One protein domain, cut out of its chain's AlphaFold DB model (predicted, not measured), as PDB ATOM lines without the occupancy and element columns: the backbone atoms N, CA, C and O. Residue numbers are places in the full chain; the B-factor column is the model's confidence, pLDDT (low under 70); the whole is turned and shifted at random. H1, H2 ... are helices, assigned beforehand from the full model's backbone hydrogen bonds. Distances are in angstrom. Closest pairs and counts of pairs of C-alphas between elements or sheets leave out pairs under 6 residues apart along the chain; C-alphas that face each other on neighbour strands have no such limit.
ATOM      1  N   LEU A 118      93.958  98.523 156.737       96.62
ATOM      2  CA  LEU A 118      92.675  99.028 156.245       96.62
ATOM      3  C   LEU A 118      91.726  99.386 157.399       96.62
ATOM      4  O   LEU A 118      91.134 100.463 157.387       96.62
ATOM      5  N   GLY A 119      91.660  98.556 158.442       95.19
ATOM      6  CA  GLY A 119      90.952  98.889 159.677       95.19
ATOM      7  C   GLY A 119      91.537 100.133 160.355       95.19
ATOM      8  O   GLY A 119      90.796 101.040 160.736       95.19
ATOM      9  N   ALA A 120      92.869 100.228 160.457       95.56
ATOM     10  CA  ALA A 120      93.533 101.396 161.041       95.56
ATOM     11  C   ALA A 120      93.241 102.682 160.250       95.56
ATOM     12  O   ALA A 120      92.932 103.716 160.845       95.56
ATOM     13  N   LEU A 121      93.264 102.595 158.917       96.75
ATOM     14  CA  LEU A 121      92.902 103.679 158.013       96.75
ATOM     15  C   LEU A 121      91.450 104.117 158.221       96.75
ATOM     16  O   LEU A 121      91.204 105.306 158.419       96.75
ATOM     17  N   ALA A 122      90.505 103.172 158.212       95.19
ATOM     18  CA  ALA A 122      89.082 103.447 158.398       95.19
ATOM     19  C   ALA A 122      88.808 104.131 159.744       95.19
ATOM     20  O   ALA A 122      88.118 105.150 159.792       95.19
ATOM     21  N   TYR A 123      89.420 103.636 160.824       92.56
ATOM     22  CA  TYR A 123      89.321 104.238 162.152       92.56
ATOM     23  C   TYR A 123      89.852 105.679 162.177       92.56
ATOM     24  O   TYR A 123      89.167 106.595 162.642       92.56
ATOM     25  N   SER A 124      91.077 105.893 161.685       92.44
ATOM     26  CA  SER A 124      91.708 107.217 161.673       92.44
ATOM     27  C   SER A 124      90.935 108.207 160.800       92.44
ATOM     28  O   SER A 124      90.784 109.371 161.173       92.44
ATOM     29  N   TRP A 125      90.398 107.746 159.672       93.12
ATOM     30  CA  TRP A 125      89.600 108.565 158.768       93.12
ATOM     31  C   TRP A 125      88.248 108.971 159.380       93.12
ATOM     32  O   TRP A 125      87.898 110.152 159.340       93.12
ATOM     33  N   LEU A 126      87.531 108.044 160.030       89.44
ATOM     34  CA  LEU A 126      86.286 108.344 160.756       89.44
ATOM     35  C   LEU A 126      86.502 109.365 161.880       89.44
ATOM     36  O   LEU A 126      85.716 110.300 162.040       89.44
ATOM     37  N   ARG A 127      87.592 109.208 162.644       84.25
ATOM     38  CA  ARG A 127      87.993 110.159 163.692       84.25
ATOM     39  C   ARG A 127      88.201 111.561 163.125       84.25
ATOM     40  O   ARG A 127      87.710 112.517 163.716       84.25
ATOM     41  N   MET A 128      88.879 111.678 161.982       83.75
ATOM     42  CA  MET A 128      89.125 112.967 161.327       83.75
ATOM     43  C   MET A 128      87.831 113.633 160.836       83.75
ATOM     44  O   MET A 128      87.711 114.852 160.907       83.75
ATOM     45  N   ARG A 129      86.840 112.855 160.384       81.06
ATOM     46  CA  ARG A 129      85.516 113.379 159.999       81.06
ATOM     47  C   ARG A 129      84.663 113.862 161.173       81.06
ATOM     48  O   ARG A 129      83.640 114.496 160.943       81.06
ATOM     49  N   GLY A 130      85.038 113.548 162.414       71.81
ATOM     50  CA  GLY A 130      84.189 113.792 163.583       71.81
ATOM     51  C   GLY A 130      82.981 112.848 163.669       71.81
ATOM     52  O   GLY A 130      82.087 113.070 164.478       71.81
ATOM     53  N   GLU A 131      82.955 111.776 162.872       59.91
ATOM     54  CA  GLU A 131      81.827 110.842 162.746       59.91
ATOM     55  C   GLU A 131      81.981 109.574 163.581       59.91
ATOM     56  O   GLU A 131      81.355 108.553 163.308       59.91
ATOM     57  N   ALA A 132      82.760 109.633 164.661       52.12
ATOM     58  CA  ALA A 132      82.694 108.622 165.711       52.12
ATOM     59  C   ALA A 132      81.353 108.754 166.473       52.12
ATOM     60  O   ALA A 132      81.316 109.116 167.648       52.12
ATOM     61  N   GLN A 133      80.232 108.544 165.779       42.84
ATOM     62  CA  GLN A 133      78.886 108.609 166.326       42.84
ATOM     63  C   GLN A 133      78.612 107.355 167.163       42.84
ATOM     64  O   GLN A 133      78.502 106.245 166.650       42.84
ATOM     65  N   GLY A 134      78.473 107.543 168.475       44.91
ATOM     66  CA  GLY A 134      77.722 106.637 169.354       44.91
ATOM     67  C   GLY A 134      78.394 105.331 169.788       44.91
ATOM     68  O   GLY A 134      77.877 104.686 170.696       44.91
ATOM     69  N   GLN A 135      79.540 104.942 169.226       47.22
ATOM     70  CA  GLN A 135      80.297 103.779 169.699       47.22
ATOM     71  C   GLN A 135      81.451 104.215 170.609       47.22
ATOM     72  O   GLN A 135      82.265 105.065 170.243       47.22
ATOM     73  N   SER A 136      81.528 103.628 171.809       43.62
ATOM     74  CA  SER A 136      82.676 103.780 172.710       43.62
ATOM     75  C   SER A 136      83.875 103.064 172.091       43.62
ATOM     76  O   SER A 136      84.133 101.891 172.341       43.62
ATOM     77  N   LEU A 137      84.571 103.759 171.196       53.62
ATOM     78  CA  LEU A 137      85.821 103.276 170.636       53.62
ATOM     79  C   LEU A 137      86.841 103.167 171.772       53.62
ATOM     80  O   LEU A 137      86.973 104.096 172.575       53.62
ATOM     81  N   ALA A 138      87.582 102.055 171.817       55.69
ATOM     82  CA  ALA A 138      88.707 101.906 172.733       55.69
ATOM     83  C   ALA A 138      89.621 103.150 172.652       55.69
ATOM     84  O   ALA A 138      89.732 103.761 171.584       55.69
ATOM     85  N   PRO A 139      90.282 103.563 173.750       58.78
ATOM     86  CA  PRO A 139      90.967 104.851 173.788       58.78
ATOM     87  C   PRO A 139      92.033 104.999 172.687       58.78
ATOM     88  O   PRO A 139      92.117 106.071 172.093       58.78
ATOM     89  N   HIS A 140      92.767 103.930 172.330       71.06
ATOM     90  CA  HIS A 140      93.804 103.984 171.280       71.06
ATOM     91  C   HIS A 140      94.035 102.655 170.522       71.06
ATOM     92  O   HIS A 140      95.137 102.097 170.581       71.06
ATOM     93  N   PRO A 141      93.052 102.125 169.774       86.31
ATOM     94  CA  PRO A 141      93.210 100.859 169.059       86.31
ATOM     95  C   PRO A 141      94.293 100.927 167.970       86.31
ATOM     96  O   PRO A 141      94.980  99.939 167.725       86.31
ATOM     97  N   VAL A 142      94.517 102.104 167.373       91.00
ATOM     98  CA  VAL A 142      95.583 102.305 166.382       91.00
ATOM     99  C   VAL A 142      96.975 102.341 167.028       91.00
ATOM    100  O   VAL A 142      97.902 101.746 166.482       91.00
ATOM    101  N   ALA A 143      97.153 102.937 168.215       90.56
ATOM    102  CA  ALA A 143      98.446 102.880 168.918       90.56
ATOM    103  C   ALA A 143      98.839 101.440 169.277       90.56
ATOM    104  O   ALA A 143      99.999 101.046 169.147       90.56
ATOM    105  N   ASP A 144      97.867 100.654 169.733       90.94
ATOM    106  CA  ASP A 144      98.044  99.244 170.067       90.94
ATOM    107  C   ASP A 144      98.334  98.390 168.817       90.94
ATOM    108  O   ASP A 144      99.266  97.583 168.819       90.94
ATOM    109  N   PHE A 145      97.627  98.638 167.708       93.81
ATOM    110  CA  PHE A 145      97.946  98.068 166.396       93.81
ATOM    111  C   PHE A 145      99.395  98.360 165.968       93.81
ATOM    112  O   PHE A 145     100.147  97.430 165.662       93.81
ATOM    113  N   LEU A 146      99.821  99.629 166.011       93.94
ATOM    114  CA  LEU A 146     101.183 100.031 165.650       93.94
ATOM    115  C   LEU A 146     102.224  99.367 166.559       93.94
ATOM    116  O   LEU A 146     103.247  98.885 166.076       93.94
ATOM    117  N   ARG A 147     101.963  99.277 167.868       93.19
ATOM    118  CA  ARG A 147     102.858  98.601 168.818       93.19
ATOM    119  C   ARG A 147     103.017  97.118 168.499       93.19
ATOM    120  O   ARG A 147     104.152  96.650 168.440       93.19
ATOM    121  N   ARG A 148     101.915  96.396 168.260       92.50
ATOM    122  CA  ARG A 148     101.937  94.963 167.914       92.50
ATOM    123  C   ARG A 148     102.723  94.666 166.644       92.50
ATOM    124  O   ARG A 148     103.376  93.633 166.575       92.50
ATOM    125  N   ARG A 149     102.691  95.574 165.666       93.75
ATOM    126  CA  ARG A 149     103.480  95.462 164.429       93.75
ATOM    127  C   ARG A 149     104.928  95.958 164.564       93.75
ATOM    128  O   ARG A 149     105.630  96.049 163.567       93.75
ATOM    129  N   GLY A 150     105.386  96.311 165.770       95.00
ATOM    130  CA  GLY A 150     106.745  96.821 165.993       95.00
ATOM    131  C   GLY A 150     106.971  98.261 165.509       95.00
ATOM    132  O   GLY A 150     108.104  98.725 165.475       95.00
ATOM    133  N   LEU A 151     105.909  99.002 165.185       94.94
ATOM    134  CA  LEU A 151     105.950 100.348 164.599       94.94
ATOM    135  C   LEU A 151     105.829 101.480 165.632       94.94
ATOM    136  O   LEU A 151     105.592 102.629 165.266       94.94
ATOM    137  N   HIS A 152     105.983 101.188 166.921       90.94
ATOM    138  CA  HIS A 152     105.796 102.149 168.017       90.94
ATOM    139  C   HIS A 152     106.785 103.330 168.004       90.94
ATOM    140  O   HIS A 152     106.500 104.358 168.611       90.94
ATOM    141  N   THR A 153     107.915 103.211 167.302       92.44
ATOM    142  CA  THR A 153     108.898 104.291 167.089       92.44
ATOM    143  C   THR A 153     108.843 104.898 165.683       92.44
ATOM    144  O   THR A 153     109.639 105.778 165.361       92.44
ATOM    145  N   SER A 154     107.922 104.438 164.832       95.81
ATOM    146  CA  SER A 154     107.794 104.910 163.451       95.81
ATOM    147  C   SER A 154     107.229 106.339 163.374       95.81
ATOM    148  O   SER A 154     106.530 106.773 164.296       95.81
ATOM    149  N   PRO A 155     107.425 107.049 162.244       96.50
ATOM    150  CA  PRO A 155     106.751 108.324 161.998       96.50
ATOM    151  C   PRO A 155     105.225 108.236 162.145       96.50
ATOM    152  O   PRO A 155     104.612 109.135 162.708       96.50
ATOM    153  N   ALA A 156     104.609 107.119 161.739       95.44
ATOM    154  CA  ALA A 156     103.168 106.909 161.882       95.44
ATOM    155  C   ALA A 156     102.709 106.906 163.348       95.44
ATOM    156  O   ALA A 156     101.675 107.488 163.670       95.44
ATOM    157  N   ALA A 157     103.488 106.307 164.255       93.88
ATOM    158  CA  ALA A 157     103.188 106.342 165.687       93.88
ATOM    159  C   ALA A 157     103.314 107.756 166.272       93.88
ATOM    160  O   ALA A 157     102.496 108.144 167.109       93.88
ATOM    161  N   GLN A 158     104.287 108.539 165.797       94.44
ATOM    162  CA  GLN A 158     104.460 109.939 166.194       94.44
ATOM    163  C   GLN A 158     103.290 110.803 165.708       94.44
ATOM    164  O   GLN A 158     102.670 111.494 166.515       94.44
ATOM    165  N   TRP A 159     102.923 110.703 164.425       95.31
ATOM    166  CA  TRP A 159     101.774 111.420 163.866       95.31
ATOM    167  C   TRP A 159     100.472 111.037 164.570       95.31
ATOM    168  O   TRP A 159      99.695 111.911 164.938       95.31
ATOM    169  N   HIS A 160     100.255 109.748 164.844       92.19
ATOM    170  CA  HIS A 160      99.102 109.285 165.614       92.19
ATOM    171  C   HIS A 160      99.038 109.917 167.016       92.19
ATOM    172  O   HIS A 160      97.986 110.410 167.424       92.19
ATOM    173  N   ALA A 161     100.149 109.937 167.761       90.56
ATOM    174  CA  ALA A 161     100.201 110.561 169.086       90.56
ATOM    175  C   ALA A 161      99.941 112.080 169.034       90.56
ATOM    176  O   ALA A 161      99.248 112.624 169.897       90.56
ATOM    177  N   GLN A 162     100.456 112.754 168.005       90.44
ATOM    178  CA  GLN A 162     100.260 114.185 167.794       90.44
ATOM    179  C   GLN A 162      98.808 114.523 167.434       90.44
ATOM    180  O   GLN A 162      98.248 115.421 168.052       90.44
ATOM    181  N   VAL A 163      98.159 113.763 166.543       88.81
ATOM    182  CA  VAL A 163      96.723 113.929 166.223       88.81
ATOM    183  C   VAL A 163      95.852 113.744 167.465       88.81
ATOM    184  O   VAL A 163      94.882 114.468 167.659       88.81
ATOM    185  N   HIS A 164      96.204 112.806 168.345       83.75
ATOM    186  CA  HIS A 164      95.488 112.632 169.610       83.75
ATOM    187  C   HIS A 164      95.672 113.798 170.583       83.75
ATOM    188  O   HIS A 164      94.739 114.132 171.309       83.75
ATOM    189  N   SER A 165      96.863 114.393 170.613       86.19
ATOM    190  CA  SER A 165      97.189 115.496 171.522       86.19
ATOM    191  C   SER A 165      96.678 116.843 171.000       86.19
ATOM    192  O   SER A 165      96.365 117.732 171.786       86.19
ATOM    193  N   ASN A 166      96.576 116.987 169.678       85.88
ATOM    194  CA  ASN A 166      96.065 118.164 168.992       85.88
ATOM    195  C   ASN A 166      95.168 117.751 167.806       85.88
ATOM    196  O   ASN A 166      95.629 117.734 166.662       85.88
ATOM    197  N   PRO A 167      93.878 117.449 168.047       80.25
ATOM    198  CA  PRO A 167      92.953 117.017 166.993       80.25
ATOM    199  C   PRO A 167      92.733 118.035 165.863       80.25
ATOM    200  O   PRO A 167      92.245 117.660 164.800       80.25
ATOM    201  N   GLY A 168      93.080 119.310 166.076       83.62
ATOM    202  CA  GLY A 168      92.995 120.363 165.058       83.62
ATOM    203  C   GLY A 168      94.159 120.382 164.062       83.62
ATOM    204  O   GLY A 168      94.123 121.153 163.104       83.62
ATOM    205  N   ASP A 169      95.194 119.560 164.262       89.50
ATOM    206  CA  ASP A 169      96.341 119.460 163.356       89.50
ATOM    207  C   ASP A 169      96.014 118.599 162.124       89.50
ATOM    208  O   ASP A 169      96.335 117.408 162.040       89.50
ATOM    209  N   LEU A 170      95.342 119.227 161.158       89.62
ATOM    210  CA  LEU A 170      94.902 118.577 159.924       89.62
ATOM    211  C   LEU A 170      96.067 118.116 159.036       89.62
ATOM    212  O   LEU A 170      95.921 117.127 158.320       89.62
ATOM    213  N   ASP A 171      97.221 118.787 159.088       94.06
ATOM    214  CA  ASP A 171      98.404 118.406 158.306       94.06
ATOM    215  C   ASP A 171      98.986 117.081 158.814       94.06
ATOM    216  O   ASP A 171      99.229 116.151 158.038       94.06
ATOM    217  N   THR A 172      99.126 116.941 160.133       93.75
ATOM    218  CA  THR A 172      99.582 115.684 160.735       93.75
ATOM    219  C   THR A 172      98.560 114.563 160.553       93.75
ATOM    220  O   THR A 172      98.940 113.428 160.244       93.75
ATOM    221  N   ALA A 173      97.263 114.865 160.672       91.75
ATOM    222  CA  ALA A 173      96.207 113.899 160.372       91.75
ATOM    223  C   ALA A 173      96.291 113.409 158.920       91.75
ATOM    224  O   ALA A 173      96.217 112.205 158.665       91.75
ATOM    225  N   ARG A 174      96.528 114.321 157.970       94.94
ATOM    226  CA  ARG A 174      96.679 113.980 156.557       94.94
ATOM    227  C   ARG A 174      97.894 113.091 156.305       94.94
ATOM    228  O   ARG A 174      97.743 112.062 155.652       94.94
ATOM    229  N   LYS A 175      99.054 113.415 156.887       96.88
ATOM    230  CA  LYS A 175     100.269 112.578 156.811       96.88
ATOM    231  C   LYS A 175     100.023 111.159 157.315       96.88
ATOM    232  O   LYS A 175     100.450 110.196 156.680       96.88
ATOM    233  N   LEU A 176      99.315 111.025 158.439       96.31
ATOM    234  CA  LEU A 176      98.955 109.723 158.992       96.31
ATOM    235  C   LEU A 176      98.059 108.928 158.033       96.31
ATOM    236  O   LEU A 176      98.322 107.749 157.794       96.31
ATOM    237  N   LEU A 177      97.025 109.562 157.472       96.62
ATOM    238  CA  LEU A 177      96.132 108.914 156.510       96.62
ATOM    239  C   LEU A 177      96.872 108.506 155.236       96.62
ATOM    240  O   LEU A 177      96.773 107.350 154.843       96.62
ATOM    241  N   ASP A 178      97.646 109.404 154.628       97.62
ATOM    242  CA  ASP A 178      98.402 109.112 153.404       97.62
ATOM    243  C   ASP A 178      99.399 107.962 153.626       97.62
ATOM    244  O   ASP A 178      99.571 107.096 152.764       97.62
ATOM    245  N   TRP A 179     100.001 107.883 154.815       97.94
ATOM    246  CA  TRP A 179     100.848 106.753 155.182       97.94
ATOM    247  C   TRP A 179     100.067 105.439 155.262       97.94
ATOM    248  O   TRP A 179     100.513 104.441 154.695       97.94
ATOM    249  N   PHE A 180      98.901 105.419 155.916       97.62
ATOM    250  CA  PHE A 180      98.052 104.227 155.966       97.62
ATOM    251  C   PHE A 180      97.545 103.818 154.580       97.62
ATOM    252  O   PHE A 180      97.561 102.629 154.274       97.62
ATOM    253  N   VAL A 181      97.167 104.772 153.722       97.56
ATOM    254  CA  VAL A 181      96.804 104.515 152.317       97.56
ATOM    255  C   VAL A 181      97.941 103.789 151.603       97.56
ATOM    256  O   VAL A 181      97.719 102.733 151.011       97.56
ATOM    257  N   ALA A 182      99.172 104.286 151.739       97.06
ATOM    258  CA  ALA A 182     100.338 103.647 151.145       97.06
ATOM    259  C   ALA A 182     100.594 102.234 151.702       97.06
ATOM    260  O   ALA A 182     101.100 101.381 150.977       97.06
ATOM    261  N   GLN A 183     100.266 101.955 152.969       96.69
ATOM    262  CA  GLN A 183     100.363 100.597 153.520       96.69
ATOM    263  C   GLN A 183      99.261  99.669 152.988       96.69
ATOM    264  O   GLN A 183      99.549  98.531 152.624       96.69
ATOM    265  N   VAL A 184      98.020 100.155 152.891       95.75
ATOM    266  CA  VAL A 184      96.878  99.400 152.344       95.75
ATOM    267  C   VAL A 184      97.129  98.993 150.894       95.75
ATOM    268  O   VAL A 184      96.837  97.856 150.527       95.75
ATOM    269  N   GLN A 185      97.712  99.894 150.099       94.19
ATOM    270  CA  GLN A 185      98.115  99.644 148.713       94.19
ATOM    271  C   GLN A 185      99.252  98.613 148.607       94.19
ATOM    272  O   GLN A 185      99.299  97.848 147.648       94.19
ATOM    273  N   LYS A 186     100.161  98.564 149.593       92.00
ATOM    274  CA  LYS A 186     101.286  97.613 149.624       92.00
ATOM    275  C   LYS A 186     100.898  96.200 150.058       92.00
ATOM    276  O   LYS A 186     101.517  95.262 149.575       92.00
ATOM    277  N   GLU A 187      99.921  96.037 150.956       83.19
ATOM    278  CA  GLU A 187      99.488  94.707 151.435       83.19
ATOM    279  C   GLU A 187      98.867  93.836 150.323       83.19
ATOM    280  O   GLU A 187      98.832  92.616 150.456       83.19
ATOM    281  N   GLY A 188      98.420  94.430 149.208       64.44
ATOM    282  CA  GLY A 188      97.770  93.695 148.122       64.44
ATOM    283  C   GLY A 188      96.457  93.008 148.552       64.44
ATOM    284  O   GLY A 188      95.989  93.192 149.676       64.44
TER     285      GLY A 188
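This is residues 118 to 188 of the 193 residues of the protein "EAL domain-containing protein" of Burkholderiales bacterium (UniProt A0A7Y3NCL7). Four helices run back and forth in a splayed ring: H1, H2, H3 and H4 each pack on the one before, and the long H4 comes back to pack on H1 and close the ring. H1 and H3 lie near each other across it, while H2 and H4 stay apart. The printed part has 71 residues with four named helices, in the order H1, H2, H3, H4, and no named strand; the class is all helix. It is compact, with a radius of gyration of the C-alphas of 11.6 A, and spans 30 by 22 by 20 A.

Find C-alpha 118 at (92.675, 99.028, 156.245); from there H1 runs over residues 118 to 129, 16.5 A. H2 is residues 141 to 148, and H3 is residues 155 to 165, 15.3 A. H4, residues 170 to 188, begins at C-alpha 170 at (94.902, 118.577, 159.924) and runs 27.7 A to C-alpha 188 at (97.770, 93.695, 148.122).

Begin at H1, whose residues 120 to 124 alone touch H2; the closest C-alphas, of Ala 120 and Val 142, are 5.8 A apart. This helical hairpin has a tilt of 36 degrees, only just steep, opposite ways. H2 and H3, the next hairpin, touch at Leu 146 and Ala 157, closest C-alphas 6.6 A apart, at a shallow tilt of 31 degrees. H3 and H4 form a third hairpin at a steep tilt of 41 degrees; H4 touches H3 with residues 172 to 179 alone, and the closest C-alphas, of Trp 159 and Thr 172, are 5.7 A apart. H4 touches H1, opposite ways at a shallow tilt of 22 degrees, with the C-alphas of Leu 121 and Phe 180 closest at 5.6 A. In H1, H2 and H3 every O i to N i+4 pair is within hydrogen-bond range; in H4, 14 of 15 are.

Look to Asn 166 and Gly 188 for the two C-alphas farthest apart, 32.2 A. The printed part has no cut. The link from H1 to H2, 11 residues, is long. The model's mean pLDDT over the printed part is 86.0; residues 131 to 139 and residue 188 are under 70.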